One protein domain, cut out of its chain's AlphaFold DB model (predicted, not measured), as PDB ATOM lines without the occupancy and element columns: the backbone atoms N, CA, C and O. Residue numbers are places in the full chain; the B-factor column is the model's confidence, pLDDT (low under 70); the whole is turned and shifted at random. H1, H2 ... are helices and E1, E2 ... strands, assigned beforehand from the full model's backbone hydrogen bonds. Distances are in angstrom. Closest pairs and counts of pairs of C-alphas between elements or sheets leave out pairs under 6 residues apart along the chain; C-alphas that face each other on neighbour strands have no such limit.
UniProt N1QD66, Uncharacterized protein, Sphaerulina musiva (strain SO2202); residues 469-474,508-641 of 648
ATOM      1  N   GLY A 469     173.805 142.601 120.218       36.69
ATOM      2  CA  GLY A 469     173.981 143.370 121.445       36.69
ATOM      3  C   GLY A 469     174.948 142.632 122.368       36.69
ATOM      4  O   GLY A 469     174.909 141.405 122.457       36.69
ATOM      5  N   ILE A 470     175.833 143.377 123.019       45.69
ATOM      6  CA  ILE A 470     176.797 142.861 124.004       45.69
ATOM      7  C   ILE A 470     176.152 142.825 125.412       45.69
ATOM      8  O   ILE A 470     175.148 143.488 125.654       45.69
ATOM      9  N   PHE A 471     176.692 142.024 126.336       42.88
ATOM     10  CA  PHE A 471     176.168 141.829 127.692       42.88
ATOM     11  C   PHE A 471     177.348 141.542 128.666       42.88
ATOM     12  O   PHE A 471     177.843 140.423 128.692       42.88
ATOM     13  N   ILE A 472     177.852 142.541 129.419       45.34
ATOM     14  CA  ILE A 472     179.162 142.488 130.144       45.34
ATOM     15  C   ILE A 472     179.018 142.483 131.671       45.34
ATOM     16  O   ILE A 472     178.806 143.536 132.256       45.34
ATOM     17  N   GLU A 473     179.123 141.328 132.334       39.97
ATOM     18  CA  GLU A 473     178.665 141.183 133.727       39.97
ATOM     19  C   GLU A 473     179.678 141.547 134.826       39.97
ATOM     20  O   GLU A 473     180.864 141.242 134.746       39.97
ATOM     21  N   GLY A 474     179.172 142.144 135.916       43.19
ATOM     22  CA  GLY A 474     179.835 142.128 137.227       43.19
ATOM     23  C   GLY A 474     180.661 143.358 137.615       43.19
ATOM     24  O   GLY A 474     181.289 143.339 138.679       43.19
ATOM     25  N   ARG A 508     175.467 144.447 138.566       52.88
ATOM     26  CA  ARG A 508     175.066 144.147 137.171       52.88
ATOM     27  C   ARG A 508     174.831 145.434 136.368       52.88
ATOM     28  O   ARG A 508     173.717 145.784 136.011       52.88
ATOM     29  N   VAL A 509     175.917 146.127 136.037       50.84
ATOM     30  CA  VAL A 509     175.944 146.976 134.834       50.84
ATOM     31  C   VAL A 509     176.360 146.083 133.679       50.84
ATOM     32  O   VAL A 509     177.448 145.521 133.770       50.84
ATOM     33  N   LEU A 510     175.557 145.974 132.617       60.56
ATOM     34  CA  LEU A 510     175.982 145.382 131.349       60.56
ATOM     35  C   LEU A 510     176.135 146.446 130.258       60.56
ATOM     36  O   LEU A 510     175.423 147.448 130.216       60.56
ATOM     37  N   ALA A 511     177.045 146.185 129.320       56.16
ATOM     38  CA  ALA A 511     177.226 147.001 128.128       56.16
ATOM     39  C   ALA A 511     176.777 146.274 126.859       56.16
ATOM     40  O   ALA A 511     177.356 145.245 126.522       56.16
ATOM     41  N   ALA A 512     175.833 146.860 126.121       55.59
ATOM     42  CA  ALA A 512     175.385 146.446 124.796       55.59
ATOM     43  C   ALA A 512     175.863 147.420 123.711       55.59
ATOM     44  O   ALA A 512     175.152 148.346 123.313       55.59
ATOM     45  N   THR A 513     177.062 147.203 123.158       57.19
ATOM     46  CA  THR A 513     177.379 147.865 121.883       57.19
ATOM     47  C   THR A 513     176.581 147.233 120.750       57.19
ATOM     48  O   THR A 513     176.319 146.030 120.739       57.19
ATOM     49  N   ARG A 514     176.199 148.075 119.794       57.22
ATOM     50  CA  ARG A 514     175.594 147.709 118.524       57.22
ATOM     51  C   ARG A 514     176.490 148.256 117.422       57.22
ATOM     52  O   ARG A 514     176.445 149.448 117.107       57.22
ATOM     53  N   PHE A 515     177.285 147.387 116.803       55.41
ATOM     54  CA  PHE A 515     178.038 147.756 115.606       55.41
ATOM     55  C   PHE A 515     177.044 148.025 114.466       55.41
ATOM     56  O   PHE A 515     176.487 147.106 113.862       55.41
ATOM     57  N   LYS A 516     176.768 149.300 114.188       54.31
ATOM     58  CA  LYS A 516     175.886 149.711 113.096       54.31
ATOM     59  C   LYS A 516     176.765 150.046 111.899       54.31
ATOM     60  O   LYS A 516     177.520 151.005 111.956       54.31
ATOM     61  N   SER A 517     176.640 149.290 110.807       44.06
ATOM     62  CA  SER A 517     177.392 149.526 109.560       44.06
ATOM     63  C   SER A 517     176.866 150.752 108.787       44.06
ATOM     64  O   SER A 517     176.417 150.668 107.646       44.06
ATOM     65  N   VAL A 518     176.866 151.911 109.451       43.12
ATOM     66  CA  VAL A 518     176.816 153.234 108.821       43.12
ATOM     67  C   VAL A 518     178.251 153.739 108.746       43.12
ATOM     68  O   VAL A 518     179.082 153.422 109.591       43.12
ATOM     69  N   ARG A 519     178.541 154.545 107.730       48.12
ATOM     70  CA  ARG A 519     179.891 154.871 107.248       48.12
ATOM     71  C   ARG A 519     180.775 155.714 108.194       48.12
ATOM     72  O   ARG A 519     181.757 156.269 107.715       48.12
ATOM     73  N   SER A 520     180.409 155.880 109.470       50.03
ATOM     74  CA  SER A 520     181.011 156.888 110.357       50.03
ATOM     75  C   SER A 520     180.843 156.698 111.878       50.03
ATOM     76  O   SER A 520     181.144 157.645 112.601       50.03
ATOM     77  N   GLY A 521     180.349 155.570 112.418       54.06
ATOM     78  CA  GLY A 521     180.242 155.484 113.887       54.06
ATOM     79  C   GLY A 521     179.682 154.216 114.531       54.06
ATOM     80  O   GLY A 521     178.986 153.415 113.910       54.06
ATOM     81  N   PHE A 522     179.989 154.085 115.822       67.19
ATOM     82  CA  PHE A 522     179.595 152.993 116.714       67.19
ATOM     83  C   PHE A 522     178.434 153.447 117.611       67.19
ATOM     84  O   PHE A 522     178.301 154.629 117.912       67.19
ATOM     85  N   TYR A 523     177.598 152.518 118.074       74.44
ATOM     86  CA  TYR A 523     176.542 152.814 119.047       74.44
ATOM     87  C   TYR A 523     176.771 151.959 120.291       74.44
ATOM     88  O   TYR A 523     176.916 150.742 120.189       74.44
ATOM     89  N   ILE A 524     176.841 152.590 121.462       79.25
ATOM     90  CA  ILE A 524     177.092 151.928 122.745       79.25
ATOM     91  C   ILE A 524     175.896 152.217 123.648       79.25
ATOM     92  O   ILE A 524     175.679 153.363 124.026       79.25
ATOM     93  N   HIS A 525     175.115 151.186 123.961       82.44
ATOM     94  CA  HIS A 525     173.989 151.243 124.890       82.44
ATOM     95  C   HIS A 525     174.359 150.496 126.171       82.44
ATOM     96  O   HIS A 525     175.017 149.464 126.093       82.44
ATOM     97  N   LEU A 526     173.967 150.981 127.347       81.75
ATOM     98  CA  LEU A 526     174.363 150.391 128.636       81.75
ATOM     99  C   LEU A 526     173.132 150.239 129.544       81.75
ATOM    100  O   LEU A 526     172.310 151.148 129.591       81.75
ATOM    101  N   GLY A 527     172.982 149.116 130.251       76.50
ATOM    102  CA  GLY A 527     171.786 148.812 131.053       76.50
ATOM    103  C   GLY A 527     171.906 147.516 131.861       76.50
ATOM    104  O   GLY A 527     172.932 146.837 131.798       76.50
ATOM    105  N   ASP A 528     170.878 147.169 132.639       76.12
ATOM    106  CA  ASP A 528     170.824 145.918 133.412       76.12
ATOM    107  C   ASP A 528     169.869 144.913 132.719       76.12
ATOM    108  O   ASP A 528     168.706 145.231 132.489       76.12
ATOM    109  N   PRO A 529     170.298 143.685 132.369       67.06
ATOM    110  CA  PRO A 529     169.444 142.650 131.786       67.06
ATOM    111  C   PRO A 529     168.381 142.174 132.766       67.06
ATOM    112  O   PRO A 529     167.375 141.636 132.318       67.06
ATOM    113  N   SER A 530     168.611 142.339 134.074       71.62
ATOM    114  CA  SER A 530     167.680 142.004 135.153       71.62
ATOM    115  C   SER A 530     166.445 142.905 135.093       71.62
ATOM    116  O   SER A 530     165.362 142.507 135.520       71.62
ATOM    117  N   GLU A 531     166.564 144.083 134.470       78.81
ATOM    118  CA  GLU A 531     165.441 144.892 134.008       78.81
ATOM    119  C   GLU A 531     164.834 144.265 132.738       78.81
ATOM    120  O   GLU A 531     164.770 144.891 131.682       78.81
ATOM    121  N   HIS A 532     164.331 143.026 132.837       73.81
ATOM    122  CA  HIS A 532     163.703 142.274 131.734       73.81
ATOM    123  C   HIS A 532     162.576 143.048 131.010       73.81
ATOM    124  O   HIS A 532     162.213 142.729 129.879       73.81
ATOM    125  N   ASN A 533     162.029 144.082 131.659       82.62
ATOM    126  CA  ASN A 533     161.011 144.993 131.137       82.62
ATOM    127  C   ASN A 533     161.557 146.051 130.150       82.62
ATOM    128  O   ASN A 533     160.767 146.711 129.469       82.62
ATOM    129  N   ILE A 534     162.879 146.250 130.078       80.94
ATOM    130  CA  ILE A 534     163.533 147.246 129.221       80.94
ATOM    131  C   ILE A 534     164.338 146.522 128.125       80.94
ATOM    132  O   ILE A 534     165.464 146.085 128.375       80.94
ATOM    133  N   PRO A 535     163.803 146.397 126.892       81.12
ATOM    134  CA  PRO A 535     164.545 145.807 125.778       81.12
ATOM    135  C   PRO A 535     165.790 146.637 125.443       81.12
ATOM    136  O   PRO A 535     165.789 147.861 125.606       81.12
ATOM    137  N   ALA A 536     166.840 145.983 124.939       73.81
ATOM    138  CA  ALA A 536     168.164 146.583 124.751       73.81
ATOM    139  C   ALA A 536     168.170 147.820 123.827       73.81
ATOM    140  O   ALA A 536     169.001 148.707 123.988       73.81
ATOM    141  N   GLU A 537     167.212 147.948 122.902       80.06
ATOM    142  CA  GLU A 537     167.026 149.149 122.073       80.06
ATOM    143  C   GLU A 537     166.620 150.404 122.867       80.06
ATOM    144  O   GLU A 537     166.732 151.512 122.345       80.06
ATOM    145  N   ARG A 538     166.130 150.245 124.104       83.50
ATOM    146  CA  ARG A 538     165.775 151.339 125.025       83.50
ATOM    147  C   ARG A 538     166.853 151.634 126.069       83.50
ATOM    148  O   ARG A 538     166.700 152.599 126.813       83.50
ATOM    149  N   TRP A 539     167.919 150.835 126.142       84.06
ATOM    150  CA  TRP A 539     169.038 151.115 127.040       84.06
ATOM    151  C   TRP A 539     169.701 152.447 126.644       84.06
ATOM    152  O   TRP A 539     169.889 152.692 125.443       84.06
ATOM    153  N   PRO A 540     170.046 153.324 127.608       80.06
ATOM    154  CA  PRO A 540     170.625 154.628 127.316       80.06
ATOM    155  C   PRO A 540     171.886 154.492 126.464       80.06
ATOM    156  O   PRO A 540     172.834 153.783 126.814       80.06
ATOM    157  N   GLN A 541     171.884 155.188 125.328       84.19
ATOM    158  CA  GLN A 541     173.054 155.306 124.474       84.19
ATOM    159  C   GLN A 541     174.042 156.280 125.128       84.19
ATOM    160  O   GLN A 541     173.719 157.457 125.292       84.19
ATOM    161  N   VAL A 542     175.248 155.821 125.456       82.81
ATOM    162  CA  VAL A 542     176.339 156.728 125.834       82.81
ATOM    163  C   VAL A 542     176.995 157.328 124.597       82.81
ATOM    164  O   VAL A 542     177.103 156.708 123.533       82.81
ATOM    165  N   THR A 543     177.461 158.563 124.746       83.00
ATOM    166  CA  THR A 543     178.402 159.176 123.815       83.00
ATOM    167  C   THR A 543     179.759 158.487 123.936       83.00
ATOM    168  O   THR A 543     180.246 158.217 125.034       83.00
ATOM    169  N   TYR A 544     180.380 158.206 122.792       82.12
ATOM    170  CA  TYR A 544     181.767 157.764 122.722       82.12
ATOM    171  C   TYR A 544     182.628 158.894 122.148       82.12
ATOM    172  O   TYR A 544     182.171 159.673 121.311       82.12
ATOM    173  N   SER A 545     183.886 158.958 122.569       79.44
ATOM    174  CA  SER A 545     184.937 159.738 121.927       79.44
ATOM    175  C   SER A 545     185.922 158.780 121.260       79.44
ATOM    176  O   SER A 545     186.658 158.041 121.913       79.44
ATOM    177  N   SER A 546     185.940 158.771 119.927       77.12
ATOM    178  CA  SER A 546     187.026 158.140 119.175       77.12
ATOM    179  C   SER A 546     188.230 159.076 119.182       77.12
ATOM    180  O   SER A 546     188.217 160.087 118.479       77.12
ATOM    181  N   TRP A 547     189.255 158.758 119.973       70.75
ATOM    182  CA  TRP A 547     190.522 159.503 119.955       70.75
ATOM    183  C   TRP A 547     191.342 159.182 118.693       70.75
ATOM    184  O   TRP A 547     192.099 160.013 118.196       70.75
ATOM    185  N   ASN A 548     191.156 157.981 118.143       77.50
ATOM    186  CA  ASN A 548     191.688 157.527 116.860       77.50
ATOM    187  C   ASN A 548     190.813 156.379 116.312       77.50
ATOM    188  O   ASN A 548     189.867 155.943 116.966       77.50
ATOM    189  N   GLU A 549     191.134 155.869 115.118       75.75
ATOM    190  CA  GLU A 549     190.401 154.769 114.463       75.75
ATOM    191  C   GLU A 549     190.483 153.419 115.206       75.75
ATOM    192  O   GLU A 549     189.743 152.500 114.875       75.75
ATOM    193  N   LYS A 550     191.372 153.284 116.201       82.88
ATOM    194  CA  LYS A 550     191.598 152.047 116.962       82.88
ATOM    195  C   LYS A 550     190.961 152.056 118.352       82.88
ATOM    196  O   LYS A 550     190.951 151.007 118.993       82.88
ATOM    197  N   GLU A 551     190.501 153.207 118.844       88.88
ATOM    198  CA  GLU A 551     190.155 153.425 120.254       88.88
ATOM    199  C   GLU A 551     188.848 154.210 120.408       88.88
ATOM    200  O   GLU A 551     188.803 155.429 120.227       88.88
ATOM    201  N   TYR A 552     187.790 153.499 120.803       88.06
ATOM    202  CA  TYR A 552     186.480 154.074 121.110       88.06
ATOM    203  C   TYR A 552     186.304 154.157 122.626       88.06
ATOM    204  O   TYR A 552     185.896 153.188 123.273       88.06
ATOM    205  N   CYS A 553     186.654 155.313 123.188       90.50
ATOM    206  CA  CYS A 553     186.495 155.612 124.605       90.50
ATOM    207  C   CYS A 553     185.043 155.998 124.909       90.50
ATOM    208  O   CYS A 553     184.411 156.706 124.128       90.50
ATOM    209  N   PHE A 554     184.513 155.582 126.053       89.69
ATOM    210  CA  PHE A 554     183.221 156.032 126.569       89.69
ATOM    211  C   PHE A 554     183.249 156.076 128.100       89.69
ATOM    212  O   PHE A 554     184.032 155.373 128.740       89.69
ATOM    213  N   GLU A 555     182.405 156.919 128.687       88.75
ATOM    214  CA  GLU A 555     182.288 157.063 130.139       88.75
ATOM    215  C   GLU A 555     180.894 156.626 130.596       88.75
ATOM    216  O   GLU A 555     179.890 156.950 129.962       88.75
ATOM    217  N   PHE A 556     180.825 155.880 131.697       85.88
ATOM    218  CA  PHE A 556     179.568 155.456 132.303       85.88
ATOM    219  C   PHE A 556     179.694 155.387 133.820       85.88
ATOM    220  O   PHE A 556     180.650 154.815 134.338       85.88
ATOM    221  N   GLN A 557     178.732 155.980 134.536       86.38
ATOM    222  CA  GLN A 557     178.748 156.087 136.003       86.38
ATOM    223  C   GLN A 557     180.081 156.648 136.557       86.38
ATOM    224  O   GLN A 557     180.564 156.215 137.600       86.38
ATOM    225  N   GLY A 558     180.691 157.601 135.839       88.38
ATOM    226  CA  GLY A 558     181.978 158.218 136.193       88.38
ATOM    227  C   GLY A 558     183.215 157.342 135.952       88.38
ATOM    228  O   GLY A 558     184.315 157.738 136.330       88.38
ATOM    229  N   ARG A 559     183.050 156.159 135.346       88.44
ATOM    230  CA  ARG A 559     184.125 155.211 135.023       88.44
ATOM    231  C   ARG A 559     184.403 155.175 133.529       88.44
ATOM    232  O   ARG A 559     183.472 155.282 132.726       88.44
ATOM    233  N   LYS A 560     185.672 155.010 133.151       90.94
ATOM    234  CA  LYS A 560     186.112 155.097 131.751       90.94
ATOM    235  C   LYS A 560     186.425 153.729 131.167       90.94
ATOM    236  O   LYS A 560     187.124 152.911 131.758       90.94
ATOM    237  N   PHE A 561     185.930 153.510 129.957       90.25
ATOM    238  CA  PHE A 561     186.063 152.262 129.219       90.25
ATOM    239  C   PHE A 561     186.543 152.556 127.799       90.25
ATOM    240  O   PHE A 561     186.192 153.588 127.226       90.25
ATOM    241  N   VAL A 562     187.338 151.661 127.213       91.38
ATOM    242  CA  VAL A 562     187.824 151.812 125.834       91.38
ATOM    243  C   VAL A 562     187.749 150.498 125.070       91.38
ATOM    244  O   VAL A 562     188.318 149.496 125.495       91.38
ATOM    245  N   TRP A 563     187.083 150.507 123.913       90.75
ATOM    246  CA  TRP A 563     187.275 149.464 122.905       90.75
ATOM    247  C   TRP A 563     188.542 149.788 122.119       90.75
ATOM    248  O   TRP A 563     188.525 150.677 121.267       90.75
ATOM    249  N   ARG A 564     189.634 149.087 122.429       91.25
ATOM    250  CA  ARG A 564     190.950 149.223 121.792       91.25
ATOM    251  C   ARG A 564     191.199 148.030 120.866       91.25
ATOM    252  O   ARG A 564     191.142 146.891 121.324       91.25
ATOM    253  N   SER A 565     191.523 148.264 119.595       90.12
ATOM    254  CA  SER A 565     192.068 147.205 118.725       90.12
ATOM    255  C   SER A 565     193.385 146.684 119.333       90.12
ATOM    256  O   SER A 565     194.245 147.497 119.691       90.12
ATOM    257  N   PRO A 566     193.597 145.356 119.468       86.31
ATOM    258  CA  PRO A 566     194.837 144.796 120.020       86.31
ATOM    259  C   PRO A 566     196.050 145.035 119.100       86.31
ATOM    260  O   PRO A 566     197.191 144.730 119.453       86.31
ATOM    261  N   VAL A 567     195.818 145.585 117.906       85.00
ATOM    262  CA  VAL A 567     196.787 145.781 116.833       85.00
ATOM    263  C   VAL A 567     197.614 147.052 117.071       85.00
ATOM    264  O   VAL A 567     197.398 148.100 116.461       85.00
ATOM    265  N   THR A 568     198.601 146.965 117.964       79.50
ATOM    266  CA  THR A 568     199.494 148.089 118.314       79.50
ATOM    267  C   THR A 568     200.362 148.557 117.136       79.50
ATOM    268  O   THR A 568     200.437 149.754 116.861       79.50
ATOM    269  N   SER A 569     200.985 147.629 116.402       83.19
ATOM    270  CA  SER A 569     201.944 147.926 115.324       83.19
ATOM    271  C   SER A 569     201.303 148.470 114.037       83.19
ATOM    272  O   SER A 569     200.227 148.038 113.619       83.19
ATOM    273  N   LEU A 570     202.018 149.373 113.352       77.56
ATOM    274  CA  LEU A 570     201.647 149.924 112.042       77.56
ATOM    275  C   LEU A 570     201.630 148.853 110.934       77.56
ATOM    276  O   LEU A 570     200.720 148.833 110.113       77.56
ATOM    277  N   LEU A 571     202.594 147.924 110.932       80.12
ATOM    278  CA  LEU A 571     202.621 146.819 109.961       80.12
ATOM    279  C   LEU A 571     201.478 145.828 110.198       80.12
ATOM    280  O   LEU A 571     200.936 145.262 109.249       80.12
ATOM    281  N   SER A 572     201.083 145.650 111.459       74.94
ATOM    282  CA  SER A 572     199.927 144.833 111.811       74.94
ATOM    283  C   SER A 572     198.602 145.537 111.492       74.94
ATOM    284  O   SER A 572     197.628 144.842 111.240       74.94
ATOM    285  N   TYR A 573     198.553 146.877 111.414       68.56
ATOM    286  CA  TYR A 573     197.344 147.629 111.027       68.56
ATOM    287  C   TYR A 573     196.890 147.327 109.589       68.56
ATOM    288  O   TYR A 573     195.700 147.194 109.328       68.56
ATOM    289  N   LEU A 574     197.829 147.083 108.668       74.75
ATOM    290  CA  LEU A 574     197.523 146.583 107.314       74.75
ATOM    291  C   LEU A 574     196.925 145.160 107.304       74.75
ATOM    292  O   LEU A 574     196.478 144.680 106.264       74.75
ATOM    293  N   LYS A 575     196.937 144.482 108.455       78.12
ATOM    294  CA  LYS A 575     196.311 143.185 108.721       78.12
ATOM    295  C   LYS A 575     195.305 143.277 109.877       78.12
ATOM    296  O   LYS A 575     195.035 142.249 110.495       78.12
ATOM    297  N   ASP A 576     194.784 144.470 110.191       74.00
ATOM    298  CA  ASP A 576     193.812 144.617 111.274       74.00
ATOM    299  C   ASP A 576     192.580 143.768 110.942       74.00
ATOM    300  O   ASP A 576     191.877 143.972 109.948       74.00
ATOM    301  N   THR A 577     192.365 142.746 111.761       75.25
ATOM    302  CA  THR A 577     191.253 141.810 111.634       75.25
ATOM    303  C   THR A 577     189.913 142.506 111.879       75.25
ATOM    304  O   THR A 577     188.889 142.053 111.361       75.25
ATOM    305  N   GLY A 578     189.932 143.657 112.559       82.06
ATOM    306  CA  GLY A 578     188.786 144.374 113.104       82.06
ATOM    307  C   GLY A 578     188.345 143.819 114.456       82.06
ATOM    308  O   GLY A 578     187.180 143.980 114.817       82.06
ATOM    309  N   ASP A 579     189.253 143.147 115.165       86.88
ATOM    310  CA  ASP A 579     189.046 142.664 116.529       86.88
ATOM    311  C   ASP A 579     189.230 143.835 117.516       86.88
ATOM    312  O   ASP A 579     190.098 144.684 117.320       86.88
ATOM    313  N   TYR A 580     188.432 143.906 118.584       88.31
ATOM    314  CA  TYR A 580     188.499 144.983 119.584       88.31
ATOM    315  C   TYR A 580     188.372 144.437 121.000       88.31
ATOM    316  O   TYR A 580     187.481 143.647 121.293       88.31
ATOM    317  N   HIS A 581     189.224 144.903 121.903       90.88
ATOM    318  CA  HIS A 581     189.236 144.538 123.315       90.88
ATOM    319  C   HIS A 581     188.610 145.663 124.144       90.88
ATOM    320  O   HIS A 581     189.060 146.805 124.051       90.88
ATOM    321  N   LEU A 582     187.603 145.360 124.968       90.69
ATOM    322  CA  LEU A 582     187.095 146.310 125.955       90.69
ATOM    323  C   LEU A 582     187.975 146.288 127.199       90.69
ATOM    324  O   LEU A 582     188.021 145.288 127.920       90.69
ATOM    325  N   LEU A 583     188.619 147.417 127.464       91.69
ATOM    326  CA  LEU A 583     189.462 147.631 128.628       91.69
ATOM    327  C   LEU A 583     188.801 148.613 129.600       91.69
ATOM    328  O   LEU A 583     188.220 149.624 129.198       91.69
ATOM    329  N   ASP A 584     188.942 148.309 130.882       92.88
ATOM    330  CA  ASP A 584     188.682 149.199 132.012       92.88
ATOM    331  C   ASP A 584     189.845 150.212 132.096       92.88
ATOM    332  O   ASP A 584     190.977 149.833 132.402       92.88
ATOM    333  N   VAL A 585     189.617 151.485 131.754       92.62
ATOM    334  CA  VAL A 585     190.692 152.504 131.701       92.62
ATOM    335  C   VAL A 585     191.211 152.815 133.105       92.62
ATOM    336  O   VAL A 585     192.403 153.063 133.284       92.62
ATOM    337  N   ASP A 586     190.325 152.738 134.098       91.81
ATOM    338  CA  ASP A 586     190.639 152.968 135.507       91.81
ATOM    339  C   ASP A 586     191.411 151.780 136.128       91.81
ATOM    340  O   ASP A 586     192.049 151.931 137.168       91.81
ATOM    341  N   ASN A 587     191.387 150.602 135.483       90.88
ATOM    342  CA  ASN A 587     192.103 149.386 135.897       90.88
ATOM    343  C   ASN A 587     192.927 148.808 134.724       90.88
ATOM    344  O   ASN A 587     192.558 147.768 134.162       90.88
ATOM    345  N   PRO A 588     194.047 149.448 134.333       84.75
ATOM    346  CA  PRO A 588     194.843 149.031 133.181       84.75
ATOM    347  C   PRO A 588     195.289 147.566 133.294       84.75
ATOM    348  O   PRO A 588     195.931 147.162 134.259       84.75
ATOM    349  N   GLY A 589     194.935 146.770 132.281       81.94
ATOM    350  CA  GLY A 589     195.140 145.317 132.248       81.94
ATOM    351  C   GLY A 589     193.880 144.486 132.531       81.94
ATOM    352  O   GLY A 589     193.901 143.276 132.322       81.94
ATOM    353  N   HIS A 590     192.767 145.099 132.948       86.25
ATOM    354  CA  HIS A 590     191.489 144.403 133.100       86.25
ATOM    355  C   HIS A 590     190.713 144.387 131.769       86.25
ATOM    356  O   HIS A 590     190.048 145.354 131.388       86.25
ATOM    357  N   LEU A 591     190.843 143.271 131.045       86.50
ATOM    358  CA  LEU A 591     190.056 142.941 129.855       86.50
ATOM    359  C   LEU A 591     188.663 142.459 130.278       86.50
ATOM    360  O   LEU A 591     188.559 141.487 131.016       86.50
ATOM    361  N   LEU A 592     187.612 143.121 129.792       85.50
ATOM    362  CA  LEU A 592     186.216 142.791 130.110       85.50
ATOM    363  C   LEU A 592     185.565 141.917 129.021       85.50
ATOM    364  O   LEU A 592     184.759 141.031 129.303       85.50
ATOM    365  N   ALA A 593     185.907 142.170 127.755       85.88
ATOM    366  CA  ALA A 593     185.381 141.460 126.589       85.88
ATOM    367  C   ALA A 593     186.312 141.629 125.379       85.88
ATOM    368  O   ALA A 593     187.021 142.631 125.291       85.88
ATOM    369  N   ALA A 594     186.251 140.714 124.409       86.31
ATOM    370  CA  ALA A 594     186.757 140.944 123.059       86.31
ATOM    371  C   ALA A 594     185.666 140.708 122.009       86.31
ATOM    372  O   ALA A 594     185.031 139.654 121.944       86.31
ATOM    373  N   TYR A 595     185.497 141.702 121.144       84.31
ATOM    374  CA  TYR A 595     184.852 141.564 119.852       84.31
ATOM    375  C   TYR A 595     185.847 140.904 118.902       84.31
ATOM    376  O   TYR A 595     186.878 141.495 118.589       84.31
ATOM    377  N   LEU A 596     185.532 139.698 118.441       83.06
ATOM    378  CA  LEU A 596     186.246 139.027 117.365       83.06
ATOM    379  C   LEU A 596     185.414 139.178 116.090       83.06
ATOM    380  O   LEU A 596     184.293 138.661 115.992       83.06
ATOM    381  N   LYS A 597     185.944 139.910 115.111       81.25
ATOM    382  CA  LYS A 597     185.256 140.098 113.837       81.25
ATOM    383  C   LYS A 597     185.274 138.789 113.058       81.25
ATOM    384  O   LYS A 597     186.274 138.068 113.029       81.25
ATOM    385  N   ASP A 598     184.174 138.505 112.364       73.31
ATOM    386  CA  ASP A 598     184.153 137.407 111.407       73.31
ATOM    387  C   ASP A 598     185.278 137.564 110.389       73.31
ATOM    388  O   ASP A 598     185.452 138.605 109.749       73.31
ATOM    389  N   ARG A 599     186.017 136.478 110.192       68.56
ATOM    390  CA  ARG A 599     186.845 136.325 109.007       68.56
ATOM    391  C   ARG A 599     185.915 135.776 107.931       68.56
ATOM    392  O   ARG A 599     185.495 134.623 108.012       68.56
ATOM    393  N   ASP A 600     185.602 136.592 106.929       60.81
ATOM    394  CA  ASP A 600     184.630 136.261 105.871       60.81
ATOM    395  C   ASP A 600     185.037 135.041 105.009       60.81
ATOM    396  O   ASP A 600     184.222 134.496 104.269       60.81
ATOM    397  N   TRP A 601     186.289 134.571 105.118       61.84
ATOM    398  CA  TRP A 601     186.888 133.518 104.281       61.84
ATOM    399  C   TRP A 601     186.188 132.146 104.278       61.84
ATOM    400  O   TRP A 601     186.417 131.379 103.346       61.84
ATOM    401  N   PHE A 602     185.338 131.827 105.265       51.19
ATOM    402  CA  PHE A 602     184.647 130.523 105.335       51.19
ATOM    403  C   PHE A 602     183.151 130.562 105.688       51.19
ATOM    404  O   PHE A 602     182.492 129.524 105.610       51.19
ATOM    405  N   ALA A 603     182.584 131.711 106.060       49.88
ATOM    406  CA  ALA A 603     181.194 131.794 106.506       49.88
ATOM    407  C   ALA A 603     180.333 132.603 105.524       49.88
ATOM    408  O   ALA A 603     180.445 133.819 105.439       49.88
ATOM    409  N   PHE A 604     179.373 131.949 104.859       55.97
ATOM    410  CA  PHE A 604     178.362 132.609 104.008       55.97
ATOM    411  C   PHE A 604     177.374 133.517 104.783       55.97
ATOM    412  O   PHE A 604     176.388 133.994 104.217       55.97
ATOM    413  N   LYS A 605     177.605 133.724 106.084       57.06
ATOM    414  CA  LYS A 605     176.918 134.670 106.966       57.06
ATOM    415  C   LYS A 605     177.934 135.184 107.997       57.06
ATOM    416  O   LYS A 605     178.449 134.342 108.734       57.06
ATOM    417  N   PRO A 606     178.186 136.498 108.105       52.59
ATOM    418  CA  PRO A 606     178.875 137.049 109.269       52.59
ATOM    419  C   PRO A 606     177.976 136.908 110.511       52.59
ATOM    420  O   PRO A 606     176.790 137.253 110.468       52.59
ATOM    421  N   ILE A 607     178.521 136.352 111.595       56.16
ATOM    422  CA  ILE A 607     177.880 136.172 112.906       56.16
ATOM    423  C   ILE A 607     178.925 136.533 113.978       56.16
ATOM    424  O   ILE A 607     179.403 135.670 114.714       56.16
ATOM    425  N   ALA A 608     179.282 137.822 114.022       58.66
ATOM    426  CA  ALA A 608     180.423 138.336 114.778       58.66
ATOM    427  C   ALA A 608     180.451 137.829 116.224       58.66
ATOM    428  O   ALA A 608     179.458 137.918 116.958       58.66
ATOM    429  N   LYS A 609     181.600 137.282 116.631       64.38
ATOM    430  CA  LYS A 609     181.728 136.553 117.888       64.38
ATOM    431  C   LYS A 609     182.185 137.490 118.998       64.38
ATOM    432  O   LYS A 609     183.266 138.063 118.942       64.38
ATOM    433  N   MET A 610     181.376 137.591 120.045       59.84
ATOM    434  CA  MET A 610     181.798 138.169 121.315       59.84
ATOM    435  C   MET A 610     182.363 137.073 122.215       59.84
ATOM    436  O   MET A 610     181.734 136.025 122.370       59.84
ATOM    437  N   GLU A 611     183.511 137.327 122.834       67.06
ATOM    438  CA  GLU A 611     184.033 136.534 123.945       67.06
ATOM    439  C   GLU A 611     184.124 137.414 125.195       67.06
ATOM    440  O   GLU A 611     184.648 138.527 125.151       67.06
ATOM    441  N   PHE A 612     183.583 136.931 126.312       62.12
ATOM    442  CA  PHE A 612     183.648 137.613 127.604       62.12
ATOM    443  C   PHE A 612     184.757 137.000 128.444       62.12
ATOM    444  O   PHE A 612     184.818 135.777 128.579       62.12
ATOM    445  N   TYR A 613     185.600 137.844 129.034       64.19
ATOM    446  CA  TYR A 613     186.695 137.394 129.886       64.19
ATOM    447  C   TYR A 613     186.376 137.781 131.324       64.19
ATOM    448  O   TYR A 613     186.545 138.923 131.739       64.19
ATOM    449  N   VAL A 614     185.907 136.804 132.096       63.97
ATOM    450  CA  VAL A 614     185.933 136.913 133.554       63.97
ATOM    451  C   VAL A 614     187.387 136.749 133.975       63.97
ATOM    452  O   VAL A 614     188.006 135.736 133.647       63.97
ATOM    453  N   LYS A 615     187.940 137.721 134.709       55.78
ATOM    454  CA  LYS A 615     189.255 137.558 135.336       55.78
ATOM    455  C   LYS A 615     189.164 136.462 136.400       55.78
ATOM    456  O   LYS A 615     188.720 136.712 137.519       55.78
ATOM    457  N   LEU A 616     189.574 135.254 136.026       60.69
ATOM    458  CA  LEU A 616     189.726 134.136 136.947       60.69
ATOM    459  C   LEU A 616     190.818 134.457 137.980       60.69
ATOM    460  O   LEU A 616     191.737 135.239 137.732       60.69
ATOM    461  N   GLU A 617     190.720 133.840 139.153       66.25
ATOM    462  CA  GLU A 617     191.852 133.789 140.081       66.25
ATOM    463  C   GLU A 617     192.886 132.803 139.524       66.25
ATOM    464  O   GLU A 617     192.504 131.807 138.913       66.25
ATOM    465  N   GLN A 618     194.180 133.039 139.753       67.88
ATOM    466  CA  GLN A 618     195.277 132.267 139.142       67.88
ATOM    467  C   GLN A 618     195.127 130.739 139.320       67.88
ATOM    468  O   GLN A 618     195.433 129.969 138.413       67.88
ATOM    469  N   GLY A 619     194.587 130.288 140.459       69.81
ATOM    470  CA  GLY A 619     194.255 128.878 140.687       69.81
ATOM    471  C   GLY A 619     193.109 128.355 139.807       69.81
ATOM    472  O   GLY A 619     193.204 127.250 139.280       69.81
ATOM    473  N   LEU A 620     192.049 129.144 139.592       68.19
ATOM    474  CA  LEU A 620     190.969 128.785 138.663       68.19
ATOM    475  C   LEU A 620     191.408 128.869 137.199       68.19
ATOM    476  O   LEU A 620     190.963 128.053 136.401       68.19
ATOM    477  N   GLU A 621     192.284 129.810 136.852       69.12
ATOM    478  CA  GLU A 621     192.883 129.914 135.519       69.12
ATOM    479  C   GLU A 621     193.702 128.658 135.189       69.12
ATOM    480  O   GLU A 621     193.472 128.022 134.159       69.12
ATOM    481  N   LEU A 622     194.569 128.222 136.111       74.88
ATOM    482  CA  LEU A 622     195.324 126.971 135.992       74.88
ATOM    483  C   LEU A 622     194.408 125.738 135.915       74.88
ATOM    484  O   LEU A 622     194.634 124.862 135.078       74.88
ATOM    485  N   MET A 623     193.348 125.666 136.731       71.44
ATOM    486  CA  MET A 623     192.371 124.567 136.665       71.44
ATOM    487  C   MET A 623     191.574 124.562 135.352       71.44
ATOM    488  O   MET A 623     191.356 123.495 134.777       71.44
ATOM    489  N   ALA A 624     191.172 125.728 134.841       67.69
ATOM    490  CA  ALA A 624     190.478 125.856 133.562       67.69
ATOM    491  C   ALA A 624     191.389 125.454 132.391       67.69
ATOM    492  O   ALA A 624     190.972 124.680 131.529       67.69
ATOM    493  N   LEU A 625     192.651 125.897 132.398       72.81
ATOM    494  CA  LEU A 625     193.659 125.507 131.413       72.81
ATOM    495  C   LEU A 625     193.895 123.987 131.431       72.81
ATOM    496  O   LEU A 625     193.860 123.343 130.381       72.81
ATOM    497  N   ALA A 626     194.057 123.390 132.616       79.81
ATOM    498  CA  ALA A 626     194.210 121.945 132.780       79.81
ATOM    499  C   ALA A 626     192.979 121.162 132.282       79.81
ATOM    500  O   ALA A 626     193.125 120.145 131.598       79.81
ATOM    501  N   ALA A 627     191.765 121.652 132.556       71.69
ATOM    502  CA  ALA A 627     190.526 121.054 132.063       71.69
ATOM    503  C   ALA A 627     190.419 121.122 130.527       71.69
ATOM    504  O   ALA A 627     190.091 120.115 129.893       71.69
ATOM    505  N   VAL A 628     190.752 122.265 129.917       72.56
ATOM    506  CA  VAL A 628     190.786 122.435 128.454       72.56
ATOM    507  C   VAL A 628     191.810 121.488 127.820       72.56
ATOM    508  O   VAL A 628     191.451 120.735 126.914       72.56
ATOM    509  N   MET A 629     193.040 121.434 128.343       83.12
ATOM    510  CA  MET A 629     194.073 120.502 127.866       83.12
ATOM    511  C   MET A 629     193.633 119.034 127.985       83.12
ATOM    512  O   MET A 629     193.837 118.254 127.055       83.12
ATOM    513  N   GLY A 630     192.971 118.652 129.083       85.25
ATOM    514  CA  GLY A 630     192.437 117.299 129.274       85.25
ATOM    515  C   GLY A 630     191.316 116.926 128.293       85.25
ATOM    516  O   GLY A 630     191.227 115.774 127.856       85.25
ATOM    517  N   VAL A 631     190.475 117.890 127.899       77.56
ATOM    518  CA  VAL A 631     189.443 117.707 126.862       77.56
ATOM    519  C   VAL A 631     190.068 117.612 125.465       77.56
ATOM    520  O   VAL A 631     189.698 116.720 124.694       77.56
ATOM    521  N   GLU A 632     191.034 118.475 125.148       79.75
ATOM    522  CA  GLU A 632     191.773 118.485 123.877       79.75
ATOM    523  C   GLU A 632     192.550 117.172 123.671       79.75
ATOM    524  O   GLU A 632     192.434 116.534 122.624       79.75
ATOM    525  N   GLU A 633     193.262 116.690 124.691       90.06
ATOM    526  CA  GLU A 633     193.992 115.419 124.643       90.06
ATOM    527  C   GLU A 633     193.045 114.216 124.495       90.06
ATOM    528  O   GLU A 633     193.287 113.310 123.693       90.06
ATOM    529  N   ARG A 634     191.894 114.224 125.182       85.50
ATOM    530  CA  ARG A 634     190.850 113.203 124.984       85.50
ATOM    531  C   ARG A 634     190.301 113.223 123.551       85.50
ATOM    532  O   ARG A 634     189.983 112.162 123.010       85.50
ATOM    533  N   ARG A 635     190.208 114.397 122.919       80.25
ATOM    534  CA  ARG A 635     189.825 114.548 121.504       80.25
ATOM    535  C   ARG A 635     190.926 114.045 120.566       80.25
ATOM    536  O   ARG A 635     190.615 113.297 119.642       80.25
ATOM    537  N   ARG A 636     192.197 114.362 120.840       85.81
ATOM    538  CA  ARG A 636     193.371 113.861 120.104       85.81
ATOM    539  C   ARG A 636     193.402 112.330 120.084       85.81
ATOM    540  O   ARG A 636     193.480 111.749 119.005       85.81
ATOM    541  N   ARG A 637     193.229 111.676 121.240       88.50
ATOM    542  CA  ARG A 637     193.173 110.202 121.349       88.50
ATOM    543  C   ARG A 637     192.008 109.590 120.569       88.50
ATOM    544  O   ARG A 637     192.211 108.606 119.864       88.50
ATOM    545  N   LYS A 638     190.808 110.185 120.634       87.50
ATOM    546  CA  LYS A 638     189.654 109.731 119.834       87.50
ATOM    547  C   LYS A 638     189.907 109.847 118.328       87.50
ATOM    548  O   LYS A 638     189.594 108.913 117.598       87.50
ATOM    549  N   ASN A 639     190.503 110.950 117.876       81.75
ATOM    550  CA  ASN A 639     190.847 111.144 116.466       81.75
ATOM    551  C   ASN A 639     191.922 110.145 115.998       81.75
ATOM    552  O   ASN A 639     191.795 109.592 114.911       81.75
ATOM    553  N   ALA A 640     192.943 109.878 116.821       86.88
ATOM    554  CA  ALA A 640     193.982 108.893 116.518       86.88
ATOM    555  C   ALA A 640     193.410 107.468 116.401       86.88
ATOM    556  O   ALA A 640     193.677 106.782 115.418       86.88
ATOM    557  N   ALA A 641     192.559 107.054 117.345       85.12
ATOM    558  CA  ALA A 641     191.883 105.756 117.291       85.12
ATOM    559  C   ALA A 641     190.973 105.619 116.053       85.12
ATOM    560  O   ALA A 641     190.988 104.587 115.387       85.12
TER     561      ALA A 641
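This is residues 469 to 474 and 508 to 641 of the 648 residues of an uncharacterized protein of Sphaerulina musiva (strain SO2202) (UniProt N1QD66). A strongly twisted sheet of six strands forms a wall, with the two-stranded hairpin of E1 and E2 set off across from one of its faces, and the long helix H2 sticks out as an arm beyond the edge strand E8, with residues 618 to 623 and 625 to 641 standing free. A loop with the small helix H1 reaches out past the ends of E5 and E6, and residues 600 to 605 of the link between E7 and E8 also stand free. The printed part has 140 residues, with elements in the order E1, E2, E3, E4, E5, H1, E6, E7, E8 and H2; the large sheet has the order E3, E4, E5, E6, E7, E8, all antiparallel. Helices hold 28 and strands 42 of the 70 residues in named elements, a mixed class of helices and strands. The whole is loose, with a radius of gyration of the C-alphas of 17.8 A and spans of 55 by 37 by 32 A, the arm of H2 adding to the length.

In the large sheet, E3 is residues 544 to 548, 11.5 A long, and begins with C-alpha 544 at (181.767, 157.764, 122.722). E4, residues 551 to 556, is 16.2 A long, and E5, residues 559 to 564, is 16.0 A long. E6 is residues 580 to 584, 13.1 A; E7 is residues 591 to 596, 13.6 A; E8 is residues 609 to 612, 10.0 A. In the small sheet, E1 is residues 510 to 514, 13.0 A, with C-alpha 510 at (175.982, 145.382, 131.349), and E2 is residues 523 to 527, 13.5 A. H1 is residues 570 to 573. H2, residues 618 to 641, is 34.5 A long and ends with C-alpha 641 at (191.883, 105.756, 117.291).

E3 and E8 are the edge strands of the large sheet. E3, E4 and E5 form one meander, each strand the antiparallel neighbour of the one before, and E6, E7 and E8 form another. In the hairpin of E3 and E4, N 545 and O 553 are 2.8 A apart. In the hairpin of E4 and E5, N 554 and O 561 are 2.9 A apart. E5 and E6 are antiparallel neighbours at 159 degrees, with N 581 and O 564 at 2.8 A. In the hairpin of E6 and E7, N 582 and O 593 are 2.8 A apart, and in that of E7 and E8, N 594 and O 611 are 2.8 A apart. These N and O pairs are within hydrogen-bond range. E1 and E2, a hairpin at 156 degrees, have N 512 and O 525 within that range at 2.7 A. E1 is apart from E3, E4, E5, E6, E7 and E8. The closest C-alphas of E2 and E3 are those of Ile 524 and Tyr 544, 7.5 A apart, while E2 and E4 are only just apart, at 8.1 A. Residues 524 to 525 of E2 pair antiparallel with residues 541 to 542. H1 and H2 are not on the large sheet, and they are apart from each other. Every O i to N i+4 pair of H2 is within hydrogen-bond range; H1 is too short for such a pair.

The two farthest C-alphas, those of Gly 558 and Ala 641, are 56.6 A apart. Without the stretches that stand free, the body of 110 residues spans 46 by 35 by 30 A. Residues 475 to 507 are cut out, with 5.2 A between C-alphas 474 and 508. The links E2 to E3 and E7 to E8 are long. The mean pLDDT of the printed part is 74.1, and 47 residues are under 70, among them residues 469 to 474, 508 to 522 and 599 to 621.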